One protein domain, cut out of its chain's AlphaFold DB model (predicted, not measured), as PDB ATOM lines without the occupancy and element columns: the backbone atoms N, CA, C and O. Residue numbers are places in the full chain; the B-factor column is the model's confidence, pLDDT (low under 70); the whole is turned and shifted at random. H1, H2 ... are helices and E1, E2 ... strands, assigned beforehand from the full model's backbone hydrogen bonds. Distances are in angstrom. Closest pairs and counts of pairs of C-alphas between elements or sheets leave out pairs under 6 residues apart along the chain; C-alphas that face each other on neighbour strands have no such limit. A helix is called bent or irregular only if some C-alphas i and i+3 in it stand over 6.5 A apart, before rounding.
ATOM      1  N   LEU A 210     -18.923 -53.513 128.523       94.38
ATOM      2  CA  LEU A 210     -19.730 -52.369 128.109       94.38
ATOM      3  C   LEU A 210     -19.525 -51.246 129.120       94.38
ATOM      4  O   LEU A 210     -19.417 -51.499 130.326       94.38
ATOM      5  N   THR A 211     -19.491 -50.016 128.620       96.06
ATOM      6  CA  THR A 211     -19.184 -48.831 129.421       96.06
ATOM      7  C   THR A 211     -20.460 -48.076 129.724       96.06
ATOM      8  O   THR A 211     -21.140 -47.641 128.802       96.06
ATOM      9  N   ILE A 212     -20.794 -47.902 131.002       96.62
ATOM     10  CA  ILE A 212     -21.906 -47.047 131.426       96.62
ATOM     11  C   ILE A 212     -21.432 -45.599 131.365       96.62
ATOM     12  O   ILE A 212     -20.501 -45.231 132.069       96.62
ATOM     13  N   GLU A 213     -22.078 -44.770 130.555       96.06
ATOM     14  CA  GLU A 213     -21.646 -43.389 130.300       96.06
ATOM     15  C   GLU A 213     -22.461 -42.362 131.080       96.06
ATOM     16  O   GLU A 213     -21.974 -41.283 131.421       96.06
ATOM     17  N   ARG A 214     -23.739 -42.662 131.336       95.25
ATOM     18  CA  ARG A 214     -24.672 -41.680 131.889       95.25
ATOM     19  C   ARG A 214     -25.804 -42.334 132.654       95.25
ATOM     20  O   ARG A 214     -26.311 -43.384 132.264       95.25
ATOM     21  N   LEU A 215     -26.261 -41.647 133.696       95.81
ATOM     22  CA  LEU A 215     -27.470 -41.991 134.432       95.81
ATOM     23  C   LEU A 215     -28.582 -40.967 134.187       95.81
ATOM     24  O   LEU A 215     -28.314 -39.789 133.949       95.81
ATOM     25  N   ALA A 216     -29.833 -41.413 134.251       94.06
ATOM     26  CA  ALA A 216     -31.003 -40.536 134.234       94.06
ATOM     27  C   ALA A 216     -32.133 -41.146 135.056       94.06
ATOM     28  O   ALA A 216     -32.398 -42.340 134.936       94.06
ATOM     29  N   TRP A 217     -32.820 -40.346 135.871       94.31
ATOM     30  CA  TRP A 217     -33.977 -40.850 136.606       94.31
ATOM     31  C   TRP A 217     -35.079 -41.309 135.662       94.31
ATOM     32  O   TRP A 217     -35.242 -40.795 134.555       94.31
ATOM     33  N   TYR A 218     -35.840 -42.306 136.106       90.56
ATOM     34  CA  TYR A 218     -36.904 -42.871 135.291       90.56
ATOM     35  C   TYR A 218     -37.979 -41.838 134.936       90.56
ATOM     36  O   TYR A 218     -38.543 -41.904 133.848       90.56
ATOM     37  N   ASP A 219     -38.249 -40.901 135.836       88.19
ATOM     38  CA  ASP A 219     -39.217 -39.812 135.713       88.19
ATOM     39  C   ASP A 219     -38.631 -38.524 135.107       88.19
ATOM     40  O   ASP A 219     -39.318 -37.503 135.077       88.19
ATOM     41  N   ASP A 220     -37.397 -38.551 134.583       88.12
ATOM     42  CA  ASP A 220     -36.806 -37.393 133.906       88.12
ATOM     43  C   ASP A 220     -37.667 -36.989 132.686       88.12
ATOM     44  O   ASP A 220     -37.867 -37.805 131.778       88.12
ATOM     45  N   PRO A 221     -38.148 -35.731 132.602       84.88
ATOM     46  CA  PRO A 221     -38.922 -35.244 131.459       84.88
ATOM     47  C   PRO A 221     -38.192 -35.357 130.115       84.88
ATOM     48  O   PRO A 221     -38.832 -35.371 129.067       84.88
ATOM     49  N   LYS A 222     -36.855 -35.411 130.130       84.19
ATOM     50  CA  LYS A 222     -36.008 -35.549 128.937       84.19
ATOM     51  C   LYS A 222     -35.776 -37.005 128.536       84.19
ATOM     52  O   LYS A 222     -35.005 -37.265 127.610       84.19
ATOM     53  N   ARG A 223     -36.391 -37.964 129.231       83.56
ATOM     54  CA  ARG A 223     -36.277 -39.379 128.893       83.56
ATOM     55  C   ARG A 223     -36.787 -39.627 127.464       83.56
ATOM     56  O   ARG A 223     -37.879 -39.163 127.133       83.56
ATOM     57  N   PRO A 224     -36.064 -40.419 126.651       76.25
ATOM     58  CA  PRO A 224     -36.558 -40.863 125.354       76.25
ATOM     59  C   PRO A 224     -37.958 -41.492 125.479       76.25
ATOM     60  O   PRO A 224     -38.153 -42.384 126.318       76.25
ATOM     61  N   PRO A 225     -38.951 -41.044 124.686       78.56
ATOM     62  CA  PRO A 225     -40.340 -41.483 124.823       78.56
ATOM     63  C   PRO A 225     -40.511 -42.976 124.541       78.56
ATOM     64  O   PRO A 225     -41.508 -43.576 124.933       78.56
ATOM     65  N   GLU A 226     -39.532 -43.606 123.897       76.56
ATOM     66  CA  GLU A 226     -39.579 -45.019 123.574       76.56
ATOM     67  C   GLU A 226     -39.173 -45.914 124.764       76.56
ATOM     68  O   GLU A 226     -39.428 -47.120 124.728       76.56
ATOM     69  N   LEU A 227     -38.555 -45.365 125.820       74.31
ATOM     70  CA  LEU A 227     -38.189 -46.090 127.045       74.31
ATOM     71  C   LEU A 227     -39.373 -46.152 128.023       74.31
ATOM     72  O   LEU A 227     -39.365 -45.543 129.093       74.31
ATOM     73  N   THR A 228     -40.415 -46.890 127.641       72.12
ATOM     74  CA  THR A 228     -41.637 -47.050 128.440       72.12
ATOM     75  C   THR A 228     -41.722 -48.448 129.040       72.12
ATOM     76  O   THR A 228     -41.716 -49.457 128.340       72.12
ATOM     77  N   THR A 229     -41.816 -48.537 130.368       77.06
ATOM     78  CA  THR A 229     -42.115 -49.804 131.038       77.06
ATOM     79  C   THR A 229     -43.099 -49.626 132.179       77.06
ATOM     80  O   THR A 229     -43.135 -48.600 132.854       77.06
ATOM     81  N   THR A 230     -43.895 -50.655 132.437       79.38
ATOM     82  CA  THR A 230     -44.651 -50.723 133.682       79.38
ATOM     83  C   THR A 230     -43.691 -51.128 134.793       79.38
ATOM     84  O   THR A 230     -43.195 -52.265 134.829       79.38
ATOM     85  N   LEU A 231     -43.417 -50.167 135.667       83.62
ATOM     86  CA  LEU A 231     -42.736 -50.377 136.931       83.62
ATOM     87  C   LEU A 231     -43.778 -50.664 138.011       83.62
ATOM     88  O   LEU A 231     -44.862 -50.087 138.022       83.62
ATOM     89  N   TRP A 232     -43.438 -51.572 138.909       81.06
ATOM     90  CA  TRP A 232     -44.101 -51.737 140.197       81.06
ATOM     91  C   TRP A 232     -43.509 -50.768 141.226       81.06
ATOM     92  O   TRP A 232     -42.352 -50.386 141.095       81.06
ATOM     93  N   ASP A 233     -44.281 -50.385 142.244       83.75
ATOM     94  CA  ASP A 233     -43.760 -49.694 143.435       83.75
ATOM     95  C   ASP A 233     -42.936 -48.416 143.145       83.75
ATOM     96  O   ASP A 233     -41.876 -48.157 143.715       83.75
ATOM     97  N   THR A 234     -43.427 -47.584 142.226       82.62
ATOM     98  CA  THR A 234     -42.774 -46.320 141.841       82.62
ATOM     99  C   THR A 234     -42.792 -45.262 142.945       82.62
ATOM    100  O   THR A 234     -42.094 -44.249 142.863       82.62
ATOM    101  N   GLU A 235     -43.609 -45.469 143.976       83.81
ATOM    102  CA  GLU A 235     -43.737 -44.549 145.101       83.81
ATOM    103  C   GLU A 235     -42.622 -44.734 146.128       83.81
ATOM    104  O   GLU A 235     -42.132 -43.732 146.646       83.81
ATOM    105  N   SER A 236     -42.179 -45.964 146.401       89.75
ATOM    106  CA  SER A 236     -41.204 -46.211 147.468       89.75
ATOM    107  C   SER A 236     -39.819 -46.626 146.966       89.75
ATOM    108  O   SER A 236     -38.830 -46.332 147.636       89.75
ATOM    109  N   ALA A 237     -39.711 -47.213 145.770       94.12
ATOM    110  CA  ALA A 237     -38.435 -47.587 145.163       94.12
ATOM    111  C   ALA A 237     -37.875 -46.502 144.222       94.12
ATOM    112  O   ALA A 237     -38.609 -45.731 143.599       94.12
ATOM    113  N   GLY A 238     -36.546 -46.475 144.090       94.50
ATOM    114  CA  GLY A 238     -35.847 -45.622 143.130       94.50
ATOM    115  C   GLY A 238     -35.636 -46.347 141.802       94.50
ATOM    116  O   GLY A 238     -35.185 -47.490 141.795       94.50
ATOM    117  N   TYR A 239     -35.915 -45.684 140.678       94.38
ATOM    118  CA  TYR A 239     -35.677 -46.233 139.340       94.38
ATOM    119  C   TYR A 239     -34.926 -45.241 138.471       94.38
ATOM    120  O   TYR A 239     -35.331 -44.086 138.350       94.38
ATOM    121  N   PHE A 240     -33.866 -45.700 137.819       94.25
ATOM    122  CA  PHE A 240     -33.091 -44.878 136.900       94.25
ATOM    123  C   PHE A 240     -32.529 -45.716 135.755       94.25
ATOM    124  O   PHE A 240     -32.350 -46.928 135.869       94.25
ATOM    125  N   PHE A 241     -32.286 -45.064 134.627       93.50
ATOM    126  CA  PHE A 241     -31.612 -45.641 133.480       93.50
ATOM    127  C   PHE A 241     -30.104 -45.528 133.649       93.50
ATOM    128  O   PHE A 241     -29.598 -44.460 133.997       93.50
ATOM    129  N   ALA A 242     -29.406 -46.614 133.342       94.56
ATOM    130  CA  ALA A 242     -27.986 -46.621 133.042       94.56
ATOM    131  C   ALA A 242     -27.818 -46.728 131.527       94.56
ATOM    132  O   ALA A 242     -28.167 -47.748 130.930       94.56
ATOM    133  N   HIS A 243     -27.329 -45.653 130.913       93.19
ATOM    134  CA  HIS A 243     -26.990 -45.608 129.498       93.19
ATOM    135  C   HIS A 243     -25.569 -46.120 129.298       93.19
ATOM    136  O   HIS A 243     -24.676 -45.738 130.055       93.19
ATOM    137  N   PHE A 244     -25.366 -46.960 128.291       93.81
ATOM    138  CA  PHE A 244     -24.081 -47.561 127.980       93.81
ATOM    139  C   PHE A 244     -23.757 -47.479 126.490       93.81
ATOM    140  O   PHE A 244     -24.658 -47.555 125.651       93.81
ATOM    141  N   ASP A 245     -22.467 -47.377 126.181       92.56
ATOM    142  CA  ASP A 245     -21.959 -47.514 124.818       92.56
ATOM    143  C   ASP A 245     -22.051 -48.984 124.397       92.56
ATOM    144  O   ASP A 245     -21.549 -49.872 125.093       92.56
ATOM    145  N   THR A 246     -22.708 -49.253 123.267       87.50
ATOM    146  CA  THR A 246     -22.806 -50.607 122.711       87.50
ATOM    147  C   THR A 246     -21.494 -51.070 122.083       87.50
ATOM    148  O   THR A 246     -21.394 -52.234 121.709       87.50
ATOM    149  N   ASN A 247     -20.485 -50.204 121.939       86.69
ATOM    150  CA  ASN A 247     -19.214 -50.520 121.284       86.69
ATOM    151  C   ASN A 247     -19.415 -51.103 119.869       86.69
ATOM    152  O   ASN A 247     -18.652 -51.956 119.415       86.69
ATOM    153  N   GLY A 248     -20.485 -50.686 119.184       86.38
ATOM    154  CA  GLY A 248     -20.852 -51.185 117.858       86.38
ATOM    155  C   GLY A 248     -21.431 -52.605 117.823       86.38
ATOM    156  O   GLY A 248     -21.648 -53.117 116.724       86.38
ATOM    157  N   VAL A 249     -21.699 -53.247 118.970       88.38
ATOM    158  CA  VAL A 249     -22.405 -54.538 118.994       88.38
ATOM    159  C   VAL A 249     -23.903 -54.359 118.757       88.38
ATOM    160  O   VAL A 249     -24.476 -53.306 119.056       88.38
ATOM    161  N   ASP A 250     -24.545 -55.396 118.221       88.25
ATOM    162  CA  ASP A 250     -25.997 -55.407 118.099       88.25
ATOM    163  C   ASP A 250     -26.682 -55.536 119.473       88.25
ATOM    164  O   ASP A 250     -26.075 -55.880 120.496       88.25
ATOM    165  N   GLY A 251     -27.980 -55.236 119.508       86.19
ATOM    166  CA  GLY A 251     -28.745 -55.302 120.745       86.19
ATOM    167  C   GLY A 251     -28.919 -56.721 121.294       86.19
ATOM    168  O   GLY A 251     -29.095 -56.877 122.502       86.19
ATOM    169  N   GLY A 252     -28.809 -57.757 120.457       87.50
ATOM    170  CA  GLY A 252     -28.864 -59.154 120.884       87.50
ATOM    171  C   GLY A 252     -27.645 -59.549 121.716       87.50
ATOM    172  O   GLY A 252     -27.792 -60.131 122.792       87.50
ATOM    173  N   ASP A 253     -26.451 -59.163 121.278       88.56
ATOM    174  CA  ASP A 253     -25.210 -59.420 122.005       88.56
ATOM    175  C   ASP A 253     -25.096 -58.570 123.272       88.56
ATOM    176  O   ASP A 253     -24.687 -59.079 124.318       88.56
ATOM    177  N   ALA A 254     -25.534 -57.310 123.236       89.88
ATOM    178  CA  ALA A 254     -25.619 -56.483 124.439       89.88
ATOM    179  C   ALA A 254     -26.641 -57.037 125.458       89.88
ATOM    180  O   ALA A 254     -26.424 -56.969 126.672       89.88
ATOM    181  N   LEU A 255     -27.735 -57.643 124.987       88.75
ATOM    182  CA  LEU A 255     -28.699 -58.352 125.829       88.75
ATOM    183  C   LEU A 255     -28.090 -59.616 126.458       88.75
ATOM    184  O   LEU A 255     -28.215 -59.828 127.667       88.75
ATOM    185  N   GLU A 256     -27.415 -60.455 125.670       88.69
ATOM    186  CA  GLU A 256     -26.751 -61.665 126.172       88.69
ATOM    187  C   GLU A 256     -25.594 -61.336 127.130       88.69
ATOM    188  O   GLU A 256     -25.410 -62.048 128.125       88.69
ATOM    189  N   PHE A 257     -24.875 -60.232 126.892       90.62
ATOM    190  CA  PHE A 257     -23.911 -59.665 127.833       90.62
ATOM    191  C   PHE A 257     -24.583 -59.337 129.164       90.62
ATOM    192  O   PHE A 257     -24.138 -59.825 130.203       90.62
ATOM    193  N   GLY A 258     -25.697 -58.596 129.128       89.94
ATOM    194  CA  GLY A 258     -26.480 -58.253 130.311       89.94
ATOM    195  C   GLY A 258     -26.849 -59.481 131.143       89.94
ATOM    196  O   GLY A 258     -26.670 -59.469 132.358       89.94
ATOM    197  N   TYR A 259     -27.293 -60.574 130.515       87.81
ATOM    198  CA  TYR A 259     -27.613 -61.820 131.226       87.81
ATOM    199  C   TYR A 259     -26.394 -62.568 131.788       87.81
ATOM    200  O   TYR A 259     -26.539 -63.375 132.707       87.81
ATOM    201  N   ALA A 260     -25.207 -62.358 131.221       88.81
ATOM    202  CA  ALA A 260     -23.987 -63.059 131.614       88.81
ATOM    203  C   ALA A 260     -23.184 -62.345 132.714       88.81
ATOM    204  O   ALA A 260     -22.420 -62.995 133.433       88.81
ATOM    205  N   VAL A 261     -23.355 -61.030 132.854       89.44
ATOM    206  CA  VAL A 261     -22.628 -60.188 133.811       89.44
ATOM    207  C   VAL A 261     -23.439 -59.943 135.089       89.44
ATOM    208  O   VAL A 261     -24.670 -59.942 135.088       89.44
ATOM    209  N   ASP A 262     -22.753 -59.721 136.213       89.75
ATOM    210  CA  ASP A 262     -23.411 -59.263 137.439       89.75
ATOM    211  C   ASP A 262     -24.015 -57.866 137.229       89.75
ATOM    212  O   ASP A 262     -23.354 -56.962 136.720       89.75
ATOM    213  N   GLN A 263     -25.263 -57.680 137.650       91.00
ATOM    214  CA  GLN A 263     -26.017 -56.437 137.484       91.00
ATOM    215  C   GLN A 263     -26.213 -55.701 138.816       91.00
ATOM    216  O   GLN A 263     -27.181 -54.960 138.980       91.00
ATOM    217  N   ARG A 264     -25.346 -55.951 139.800       93.50
ATOM    218  CA  ARG A 264     -25.350 -55.254 141.089       93.50
ATOM    219  C   ARG A 264     -24.371 -54.087 141.075       93.50
ATOM    220  O   ARG A 264     -23.205 -54.228 140.700       93.50
ATOM    221  N   PHE A 265     -24.859 -52.949 141.539       96.19
ATOM    222  CA  PHE A 265     -24.144 -51.685 141.578       96.19
ATOM    223  C   PHE A 265     -24.290 -51.048 142.957       96.19
ATOM    224  O   PHE A 265     -25.228 -51.329 143.704       96.19
ATOM    225  N   THR A 266     -23.343 -50.186 143.294       97.25
ATOM    226  CA  THR A 266     -23.390 -49.344 144.486       97.25
ATOM    227  C   THR A 266     -23.274 -47.889 144.069       97.25
ATOM    228  O   THR A 266     -22.459 -47.545 143.222       97.25
ATOM    229  N   LEU A 267     -24.100 -47.049 144.670       98.12
ATOM    230  CA  LEU A 267     -24.076 -45.601 144.584       98.12
ATOM    231  C   LEU A 267     -23.334 -45.079 145.818       98.12
ATOM    232  O   LEU A 267     -23.756 -45.348 146.942       98.12
ATOM    233  N   ARG A 268     -22.230 -44.356 145.611       97.88
ATOM    234  CA  ARG A 268     -21.336 -43.876 146.675       97.88
ATOM    235  C   ARG A 268     -21.301 -42.357 146.733       97.88
ATOM    236  O   ARG A 268     -21.128 -41.709 145.706       97.88
ATOM    237  N   ALA A 269     -21.378 -41.793 147.931       97.75
ATOM    238  CA  ALA A 269     -21.177 -40.365 148.157       97.75
ATOM    239  C   ALA A 269     -20.330 -40.142 149.414       97.75
ATOM    240  O   ALA A 269     -20.470 -40.831 150.422       97.75
ATOM    241  N   ARG A 270     -19.410 -39.174 149.365       96.12
ATOM    242  CA  ARG A 270     -18.480 -38.924 150.473       96.12
ATOM    243  C   ARG A 270     -19.242 -38.485 151.727       96.12
ATOM    244  O   ARG A 270     -19.869 -37.435 151.715       96.12
ATOM    245  N   GLY A 271     -19.088 -39.236 152.818       96.81
ATOM    246  CA  GLY A 271     -19.738 -38.934 154.098       96.81
ATOM    247  C   GLY A 271     -21.189 -39.412 154.199       96.81
ATOM    248  O   GLY A 271     -21.866 -39.036 155.149       96.81
ATOM    249  N   HIS A 272     -21.646 -40.229 153.248       96.62
ATOM    250  CA  HIS A 272     -22.980 -40.819 153.229       96.62
ATOM    251  C   HIS A 272     -22.888 -42.339 153.084       96.62
ATOM    252  O   HIS A 272     -21.872 -42.861 152.620       96.62
ATOM    253  N   ASP A 273     -23.956 -43.030 153.470       96.25
ATOM    254  CA  ASP A 273     -24.051 -44.477 153.318       96.25
ATOM    255  C   ASP A 273     -24.098 -44.885 151.840       96.25
ATOM    256  O   ASP A 273     -24.687 -44.201 150.995       96.25
ATOM    257  N   ASP A 274     -23.511 -46.045 151.550       97.31
ATOM    258  CA  ASP A 274     -23.605 -46.691 150.245       97.31
ATOM    259  C   ASP A 274     -25.059 -47.134 149.983       97.31
ATOM    260  O   ASP A 274     -25.731 -47.729 150.835       97.31
ATOM    261  N   VAL A 275     -25.547 -46.855 148.773       97.56
ATOM    262  CA  VAL A 275     -26.909 -47.190 148.332       97.56
ATOM    263  C   VAL A 275     -26.825 -48.249 147.238       97.56
ATOM    264  O   VAL A 275     -26.155 -48.058 146.224       97.56
ATOM    265  N   HIS A 276     -27.491 -49.387 147.417       97.19
ATOM    266  CA  HIS A 276     -27.407 -50.485 146.457       97.19
ATOM    267  C   HIS A 276     -28.447 -50.361 145.346       97.19
ATOM    268  O   HIS A 276     -29.595 -49.981 145.570       97.19
ATOM    269  N   ALA A 277     -28.032 -50.720 144.132       96.31
ATOM    270  CA  ALA A 277     -28.893 -50.769 142.963       96.31
ATOM    271  C   ALA A 277     -28.725 -52.097 142.215       96.31
ATOM    272  O   ALA A 277     -27.628 -52.658 142.142       96.31
ATOM    273  N   GLN A 278     -29.812 -52.596 141.632       94.38
ATOM    274  CA  GLN A 278     -29.826 -53.848 140.880       94.38
ATOM    275  C   GLN A 278     -30.490 -53.678 139.514       94.38
ATOM    276  O   GLN A 278     -31.534 -53.037 139.391       94.38
ATOM    277  N   GLY A 279     -29.897 -54.293 138.489       91.56
ATOM    278  CA  GLY A 279     -30.480 -54.391 137.155       91.56
ATOM    279  C   GLY A 279     -31.832 -55.086 137.182       91.56
ATOM    280  O   GLY A 279     -32.001 -56.154 137.774       91.56
ATOM    281  N   VAL A 280     -32.810 -54.473 136.523       87.81
ATOM    282  CA  VAL A 280     -34.113 -55.087 136.293       87.81
ATOM    283  C   VAL A 280     -34.050 -55.840 134.957       87.81
ATOM    284  O   VAL A 280     -33.494 -55.320 133.988       87.81
ATOM    285  N   PRO A 281     -34.652 -57.038 134.828       70.50
ATOM    286  CA  PRO A 281     -34.656 -57.816 133.579       70.50
ATOM    287  C   PRO A 281     -35.419 -57.180 132.397       70.50
ATOM    288  O   PRO A 281     -35.796 -57.884 131.464       70.50
ATOM    289  N   LYS A 282     -35.706 -55.875 132.437       68.00
ATOM    290  CA  LYS A 282     -36.461 -55.138 131.425       68.00
ATOM    291  C   LYS A 282     -35.570 -54.056 130.811       68.00
ATOM    292  O   LYS A 282     -35.011 -53.258 131.553       68.00
ATOM    293  N   PHE A 283     -35.544 -54.012 129.476       63.84
ATOM    294  CA  PHE A 283     -34.749 -53.110 128.629       63.84
ATOM    295  C   PHE A 283     -33.247 -53.379 128.678       63.84
ATOM    296  O   PHE A 283     -32.573 -53.032 129.634       63.84
ATOM    297  N   TRP A 284     -32.752 -54.003 127.614       68.94
ATOM    298  CA  TRP A 284     -31.347 -54.313 127.392       68.94
ATOM    299  C   TRP A 284     -31.108 -54.314 125.879       68.94
ATOM    300  O   TRP A 284     -31.952 -54.807 125.132       68.94
ATOM    301  N   GLY A 285     -29.972 -53.781 125.435       59.09
ATOM    302  CA  GLY A 285     -29.476 -53.992 124.074       59.09
ATOM    303  C   GLY A 285     -29.760 -52.865 123.089       59.09
ATOM    304  O   GLY A 285     -28.904 -52.012 122.888       59.09
ATOM    305  N   ASP A 286     -30.950 -52.840 122.486       64.19
ATOM    306  CA  ASP A 286     -31.208 -52.089 121.239       64.19
ATOM    307  C   ASP A 286     -31.004 -50.569 121.316       64.19
ATOM    308  O   ASP A 286     -30.943 -49.892 120.292       64.19
ATOM    309  N   ARG A 287     -30.953 -49.999 122.522       73.44
ATOM    310  CA  ARG A 287     -30.918 -48.543 122.729       73.44
ATOM    311  C   ARG A 287     -29.820 -48.077 123.676       73.44
ATOM    312  O   ARG A 287     -29.894 -46.951 124.162       73.44
ATOM    313  N   GLY A 288     -28.858 -48.950 123.985       86.88
ATOM    314  CA  GLY A 288     -27.747 -48.608 124.878       86.88
ATOM    315  C   GLY A 288     -28.222 -48.152 126.259       86.88
ATOM    316  O   GLY A 288     -27.726 -47.165 126.791       86.88
ATOM    317  N   ALA A 289     -29.258 -48.788 126.817       90.25
ATOM    318  CA  ALA A 289     -29.745 -48.472 128.156       90.25
ATOM    319  C   ALA A 289     -30.389 -49.676 128.847       90.25
ATOM    320  O   ALA A 289     -31.013 -50.514 128.191       90.25
ATOM    321  N   PHE A 290     -30.281 -49.715 130.174       91.44
ATOM    322  CA  PHE A 290     -31.018 -50.634 131.042       91.44
ATOM    323  C   PHE A 290     -31.486 -49.947 132.325       91.44
ATOM    324  O   PHE A 290     -31.034 -48.851 132.657       91.44
ATOM    325  N   ILE A 291     -32.428 -50.570 133.034       92.19
ATOM    326  CA  ILE A 291     -33.021 -50.005 134.253       92.19
ATOM    327  C   ILE A 291     -32.338 -50.581 135.490       92.19
ATOM    328  O   ILE A 291     -32.233 -51.799 135.647       92.19
ATOM    329  N   LEU A 292     -31.957 -49.690 136.399       94.50
ATOM    330  CA  LEU A 292     -31.521 -49.994 137.752       94.50
ATOM    331  C   LEU A 292     -32.629 -49.649 138.751       94.50
ATOM    332  O   LEU A 292     -33.284 -48.610 138.643       94.50
ATOM    333  N   ARG A 293     -32.829 -50.539 139.727       95.50
ATOM    334  CA  ARG A 293     -33.749 -50.370 140.855       95.50
ATOM    335  C   ARG A 293     -32.970 -50.237 142.157       95.50
ATOM    336  O   ARG A 293     -32.088 -51.049 142.418       95.50
ATOM    337  N   ILE A 294     -33.358 -49.268 142.977       96.81
ATOM    338  CA  ILE A 294     -32.962 -49.117 144.380       96.81
ATOM    339  C   ILE A 294     -34.150 -49.568 145.228       96.81
ATOM    340  O   ILE A 294     -35.259 -49.057 145.048       96.81
ATOM    341  N   GLU A 295     -33.936 -50.521 146.132       96.19
ATOM    342  CA  GLU A 295     -35.005 -51.000 147.012       96.19
ATOM    343  C   GLU A 295     -35.460 -49.902 147.989       96.19
ATOM    344  O   GLU A 295     -34.653 -49.044 148.360       96.19
ATOM    345  N   PRO A 296     -36.724 -49.913 148.455       96.06
ATOM    346  CA  PRO A 296     -37.283 -48.812 149.245       96.06
ATOM    347  C   PRO A 296     -36.465 -48.431 150.484       96.06
ATOM    348  O   PRO A 296     -36.279 -47.250 150.774       96.06
ATOM    349  N   ALA A 297     -35.918 -49.424 151.189       95.62
ATOM    350  CA  ALA A 297     -35.090 -49.199 152.371       95.62
ATOM    351  C   ALA A 297     -33.759 -48.501 152.047       95.62
ATOM    352  O   ALA A 297     -33.280 -47.706 152.851       95.62
ATOM    353  N   ASP A 298     -33.164 -48.784 150.888       96.50
ATOM    354  CA  ASP A 298     -31.923 -48.148 150.439       96.50
ATOM    355  C   ASP A 298     -32.210 -46.764 149.846       96.50
ATOM    356  O   ASP A 298     -31.484 -45.808 150.110       96.50
ATOM    357  N   PHE A 299     -33.321 -46.622 149.118       96.06
ATOM    358  CA  PHE A 299     -33.742 -45.349 148.539       96.06
ATOM    359  C   PHE A 299     -34.129 -44.327 149.612       96.06
ATOM    360  O   PHE A 299     -33.864 -43.135 149.458       96.06
ATOM    361  N   ALA A 300     -34.707 -44.779 150.729       94.38
ATOM    362  CA  ALA A 300     -35.006 -43.927 151.874       94.38
ATOM    363  C   ALA A 300     -33.743 -43.308 152.500       94.38
ATOM    364  O   ALA A 300     -33.806 -42.147 152.895       94.38
ATOM    365  N   ARG A 301     -32.621 -44.050 152.530       94.50
ATOM    366  CA  ARG A 301     -31.302 -43.602 153.032       94.50
ATOM    367  C   ARG A 301     -30.491 -42.784 152.020       94.50
ATOM    368  O   ARG A 301     -29.380 -42.359 152.319       94.50
ATOM    369  N   MET A 302     -30.984 -42.656 150.788       96.31
ATOM    370  CA  MET A 302     -30.312 -41.878 149.755       96.31
ATOM    371  C   MET A 302     -30.642 -40.400 149.947       96.31
ATOM    372  O   MET A 302     -31.787 -39.992 149.764       96.31
ATOM    373  N   GLU A 303     -29.661 -39.565 150.250       95.69
ATOM    374  CA  GLU A 303     -29.942 -38.200 150.680       95.69
ATOM    375  C   GLU A 303     -30.304 -37.286 149.497       95.69
ATOM    376  O   GLU A 303     -29.596 -37.260 148.482       95.69
ATOM    377  N   PRO A 304     -31.415 -36.522 149.574       95.06
ATOM    378  CA  PRO A 304     -31.788 -35.596 148.513       95.06
ATOM    379  C   PRO A 304     -30.687 -34.571 148.244       95.06
ATOM    380  O   PRO A 304     -30.097 -34.032 149.178       95.06
ATOM    381  N   ARG A 305     -30.482 -34.225 146.966       93.94
ATOM    382  CA  ARG A 305     -29.489 -33.227 146.504       93.94
ATOM    383  C   ARG A 305     -28.016 -33.619 146.680       93.94
ATOM    384  O   ARG A 305     -27.155 -32.806 146.352       93.94
ATOM    385  N   ILE A 306     -27.722 -34.830 147.144       96.94
ATOM    386  CA  ILE A 306     -26.362 -35.368 147.169       96.94
ATOM    387  C   ILE A 306     -26.086 -36.109 145.861       96.94
ATOM    388  O   ILE A 306     -26.926 -36.873 145.382       96.94
ATOM    389  N   GLU A 307     -24.912 -35.860 145.278       97.00
ATOM    390  CA  GLU A 307     -24.425 -36.599 144.115       97.00
ATOM    391  C   GLU A 307     -23.832 -37.935 144.558       97.00
ATOM    392  O   GLU A 307     -22.864 -37.969 145.320       97.00
ATOM    393  N   TYR A 308     -24.384 -39.024 144.031       98.19
ATOM    394  CA  TYR A 308     -23.846 -40.363 144.214       98.19
ATOM    395  C   TYR A 308     -23.182 -40.844 142.929       98.19
ATOM    396  O   TYR A 308     -23.774 -40.772 141.853       98.19
ATOM    397  N   GLU A 309     -21.965 -41.360 143.045       98.06
ATOM    398  CA  GLU A 309     -21.199 -41.962 141.958       98.06
ATOM    399  C   GLU A 309     -21.483 -43.461 141.859       98.06
ATOM    400  O   GLU A 309     -21.521 -44.169 142.868       98.06
ATOM    401  N   LEU A 310     -21.706 -43.945 140.640       98.12
ATOM    402  CA  LEU A 310     -21.976 -45.353 140.381       98.12
ATOM    403  C   LEU A 310     -20.681 -46.164 140.403       98.12
ATOM    404  O   LEU A 310     -19.688 -45.803 139.781       98.12
ATOM    405  N   ALA A 311     -20.725 -47.318 141.053       96.56
ATOM    406  CA  ALA A 311     -19.678 -48.322 141.012       96.56
ATOM    407  C   ALA A 311     -20.292 -49.700 140.758       96.56
ATOM    408  O   ALA A 311     -21.275 -50.092 141.393       96.56
ATOM    409  N   TRP A 312     -19.699 -50.464 139.844       95.50
ATOM    410  CA  TRP A 312     -20.046 -51.870 139.666       95.50
ATOM    411  C   TRP A 312     -19.423 -52.712 140.786       95.50
ATOM    412  O   TRP A 312     -18.255 -52.526 141.120       95.50
ATOM    413  N   ILE A 313     -20.205 -53.617 141.388       90.44
ATOM    414  CA  ILE A 313     -19.737 -54.436 142.523       90.44
ATOM    415  C   ILE A 313     -18.986 -55.682 142.036       90.44
ATOM    416  O   ILE A 313     -18.058 -56.124 142.702       90.44
ATOM    417  N   GLY A 314     -19.377 -56.225 140.878       75.00
ATOM    418  CA  GLY A 314     -18.643 -57.264 140.153       75.00
ATOM    419  C   GLY A 314     -18.177 -58.464 140.974       75.00
ATOM    420  O   GLY A 314     -16.986 -58.747 140.983       75.00
ATOM    421  N   ASP A 315     -19.091 -59.180 141.642       62.78
ATOM    422  CA  ASP A 315     -18.696 -60.364 142.427       62.78
ATOM    423  C   ASP A 315     -19.851 -61.345 142.682       62.78
ATOM    424  O   ASP A 315     -20.153 -61.759 143.809       62.78
ATOM    425  N   ARG A 316     -20.628 -61.674 141.646       65.06
ATOM    426  CA  ARG A 316     -21.581 -62.781 141.776       65.06
ATOM    427  C   ARG A 316     -20.798 -64.074 141.631       65.06
ATOM    428  O   ARG A 316     -20.183 -64.301 140.596       65.06
ATOM    429  N   VAL A 317     -20.877 -64.954 142.630       58.44
ATOM    430  CA  VAL A 317     -20.348 -66.323 142.528       58.44
ATOM    431  C   VAL A 317     -20.909 -66.976 141.260       58.44
ATOM    432  O   VAL A 317     -22.116 -67.214 141.176       58.44
ATOM    433  N   GLY A 318     -20.038 -67.240 140.285       56.91
ATOM    434  CA  GLY A 318     -20.395 -67.809 138.981       56.91
ATOM    435  C   GLY A 318     -20.523 -66.808 137.825       56.91
ATOM    436  O   GLY A 318     -20.662 -67.249 136.689       56.91
ATOM    437  N   ALA A 319     -20.449 -65.492 138.047       63.28
ATOM    438  CA  ALA A 319     -20.267 -64.541 136.947       63.28
ATOM    439  C   ALA A 319     -18.886 -64.746 136.306       63.28
ATOM    440  O   ALA A 319     -17.916 -65.082 136.990       63.28
ATOM    441  N   SER A 320     -18.804 -64.577 134.984       65.38
ATOM    442  CA  SER A 320     -17.522 -64.657 134.281       65.38
ATOM    443  C   SER A 320     -16.592 -63.562 134.784       65.38
ATOM    444  O   SER A 320     -16.969 -62.396 134.740       65.38
ATOM    445  N   ALA A 321     -15.371 -63.916 135.188       68.69
ATOM    446  CA  ALA A 321     -14.332 -62.923 135.461       68.69
ATOM    447  C   ALA A 321     -13.981 -62.094 134.208       68.69
ATOM    448  O   ALA A 321     -13.443 -60.995 134.323       68.69
ATOM    449  N   ASP A 322     -14.317 -62.610 133.021       81.38
ATOM    450  CA  ASP A 322     -13.962 -62.011 131.736       81.38
ATOM    451  C   ASP A 322     -15.015 -61.023 131.209       81.38
ATOM    452  O   ASP A 322     -14.742 -60.318 130.240       81.38
ATOM    453  N   LEU A 323     -16.215 -60.977 131.808       89.19
ATOM    454  CA  LEU A 323     -17.294 -60.066 131.406       89.19
ATOM    455  C   LEU A 323     -17.547 -59.038 132.507       89.19
ATOM    456  O   LEU A 323     -17.838 -59.413 133.642       89.19
ATOM    457  N   ARG A 324     -17.464 -57.743 132.183       92.38
ATOM    458  CA  ARG A 324     -17.564 -56.677 133.192       92.38
ATOM    459  C   ARG A 324     -18.229 -55.401 132.705       92.38
ATOM    460  O   ARG A 324     -18.048 -55.000 131.560       92.38
ATOM    461  N   TRP A 325     -18.920 -54.718 133.611       94.19
ATOM    462  CA  TRP A 325     -19.281 -53.321 133.393       94.19
ATOM    463  C   TRP A 325     -18.078 -52.427 133.656       94.19
ATOM    464  O   TRP A 325     -17.413 -52.555 134.686       94.19
ATOM    465  N   GLU A 326     -17.839 -51.492 132.749       95.69
ATOM    466  CA  GLU A 326     -16.928 -50.381 132.973       95.69
ATOM    467  C   GLU A 326     -17.750 -49.158 133.365       95.69
ATOM    468  O   GLU A 326     -18.745 -48.819 132.726       95.69
ATOM    469  N   VAL A 327     -17.367 -48.521 134.467       96.75
ATOM    470  CA  VAL A 327     -18.022 -47.310 134.960       96.75
ATOM    471  C   VAL A 327     -16.935 -46.254 135.119       96.75
ATOM    472  O   VAL A 327     -16.161 -46.327 136.077       96.75
ATOM    473  N   PRO A 328     -16.797 -45.329 134.153       95.81
ATOM    474  CA  PRO A 328     -15.823 -44.257 134.234       95.81
ATOM    475  C   PRO A 328     -16.085 -43.358 135.451       95.81
ATOM    476  O   PRO A 328     -17.237 -43.211 135.875       95.81
ATOM    477  N   PRO A 329     -15.043 -42.703 135.991       95.12
ATOM    478  CA  PRO A 329     -15.228 -41.706 137.034       95.12
ATOM    479  C   PRO A 329     -16.193 -40.601 136.595       95.12
ATOM    480  O   PRO A 329     -16.134 -40.123 135.461       95.12
ATOM    481  N   GLY A 330     -17.052 -40.157 137.511       94.88
ATOM    482  CA  GLY A 330     -17.992 -39.058 137.263       94.88
ATOM    483  C   GLY A 330     -19.370 -39.469 136.737       94.88
ATOM    484  O   GLY A 330     -20.230 -38.602 136.586       94.88
ATOM    485  N   VAL A 331     -19.636 -40.764 136.538       97.50
ATOM    486  CA  VAL A 331     -20.997 -41.264 136.285       97.50
ATOM    487  C   VAL A 331     -21.818 -41.149 137.571       97.50
ATOM    488  O   VAL A 331     -21.679 -41.955 138.493       97.50
ATOM    489  N   ARG A 332     -22.654 -40.109 137.654       97.62
ATOM    490  CA  ARG A 332     -23.341 -39.704 138.887       97.62
ATOM    491  C   ARG A 332     -24.843 -39.552 138.723       97.62
ATOM    492  O   ARG A 332     -25.348 -39.316 137.628       97.62
ATOM    493  N   ILE A 333     -25.548 -39.641 139.846       97.25
ATOM    494  CA  ILE A 333     -26.980 -39.377 139.944       97.25
ATOM    495  C   ILE A 333     -27.316 -38.689 141.272       97.25
ATOM    496  O   ILE A 333     -26.721 -38.981 142.307       97.25
ATOM    497  N   THR A 334     -28.294 -37.784 141.242       96.88
ATOM    498  CA  THR A 334     -28.724 -36.997 142.408       96.88
ATOM    499  C   THR A 334     -30.186 -37.254 142.692       96.88
ATOM    500  O   THR A 334     -31.009 -37.015 141.813       96.88
ATOM    501  N   ARG A 335     -30.543 -37.694 143.905       93.25
ATOM    502  CA  ARG A 335     -31.949 -37.951 144.260       93.25
ATOM    503  C   ARG A 335     -32.807 -36.680 144.077       93.25
ATOM    504  O   ARG A 335     -32.442 -35.638 144.641       93.25
ATOM    505  N   PRO A 336     -33.943 -36.742 143.348       86.25
ATOM    506  CA  PRO A 336     -34.834 -35.602 143.175       86.25
ATOM    507  C   PRO A 336     -35.446 -35.195 144.515       86.25
ATOM    508  O   PRO A 336     -35.720 -36.038 145.372       86.25
TER     509      PRO A 336
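AT A GLANCE: This is residues 210 to 336 of the 338 residues of the protein "TGc domain-containing protein" of Planctomycetes bacterium (UniProt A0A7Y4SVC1). One strongly curled sheet of eight strands makes a small, nearly closed barrel, in which strands E7 and E1 come round to meet E6 and E8. The short helices H1 and H2 lie at opposite ends of the barrel, and the long link of residues 218 to 237 runs along its outside. The printed part has 127 residues, with two named helices and eight named strands in the order E1 E2 H1 E3 E4 E5 H2 E6 E7 E8; the sheet's order is E7 E1 E2 E5 E4 E3 E6 E8, mixed. The class is mixed, helices and strands, though under half of the residues are in named elements. The whole is compact, with a radius of gyration of the C-alphas of 14.0 A and spans of 36 by 33 by 25 A.

HOW THE PARTS SIT: The sheet is strongly twisted, and the way across it turns by 319 degrees. E1, residues 210 to 217, bends by 59 degrees at residue 213 and forms an antiparallel hairpin with E2, residues 238 to 245; N 241 and O 216 are 2.7 A apart. E2 is the antiparallel neighbour of E5, residues 289 to 294, with N 292 and O 240 at 2.8 A. E3, residues 264 to 268, E4, residues 275 to 279, and E5 form a meander, each strand the antiparallel neighbour of the one before; N 265 and O 277 are 2.8 A apart, and N 293 and O 278 are 2.8 A apart. E6, residues 307 to 312, is antiparallel to E3, with N 311 and O 266 at 2.8 A. The edge strand E8, residues 332 to 334, is antiparallel to E6, with N 333 and O 308 at 2.9 A. The other edge strand, E7, residues 324 to 326, is parallel to E1 at 62 degrees, with N 212 and O 326 at 2.8 A. This is a folded sheet, one sheet bent back on itself: E7 E1 E2 E5 face E3 E6 E8, with E4 as the hinge. The closest C-alphas of E1 and E8, those of Leu 215 and Ile 333, are 6.1 A apart; those of E6 and E7, Trp 312 and Trp 325, are 6.5 A apart. H1, residues 251 to 260, is on the sheet at a height of 9.2 A and is near E7; it lies only just over E2, with 3 of its C-alphas, and runs across the strands at 64 degrees to E2 on the local plane. H2, residues 296 to 300, is on the same face at a height of 5.0 A, over none of the strands; its closest C-alpha pair with E4 is Asp 298 and Val 275, 5.5 A. H1 and H2 are apart. In both helices every O i to N i+4 pair is within hydrogen-bond range.

IN THESE COORDINATES: E1 begins at C-alpha 210, (-19.730, -52.369, 128.109), and is 20.2 A long. E2 measures 23.1 A, E5 16.6 A, E6 16.5 A and H1 14.2 A; E5 begins at C-alpha 289, (-29.745, -48.472, 128.156). E8 ends at C-alpha 334, (-28.724, -36.997, 142.408).

THE WHOLE: The C-alphas farthest apart, those of Asp 250 and Gly 271, are 40.1 A apart. The printed part has no cut. The links E1 to E2 and E6 to E7 are long. The mean pLDDT of the printed part is 88.5; residues 282 to 286 and 315 to 321 are under 70.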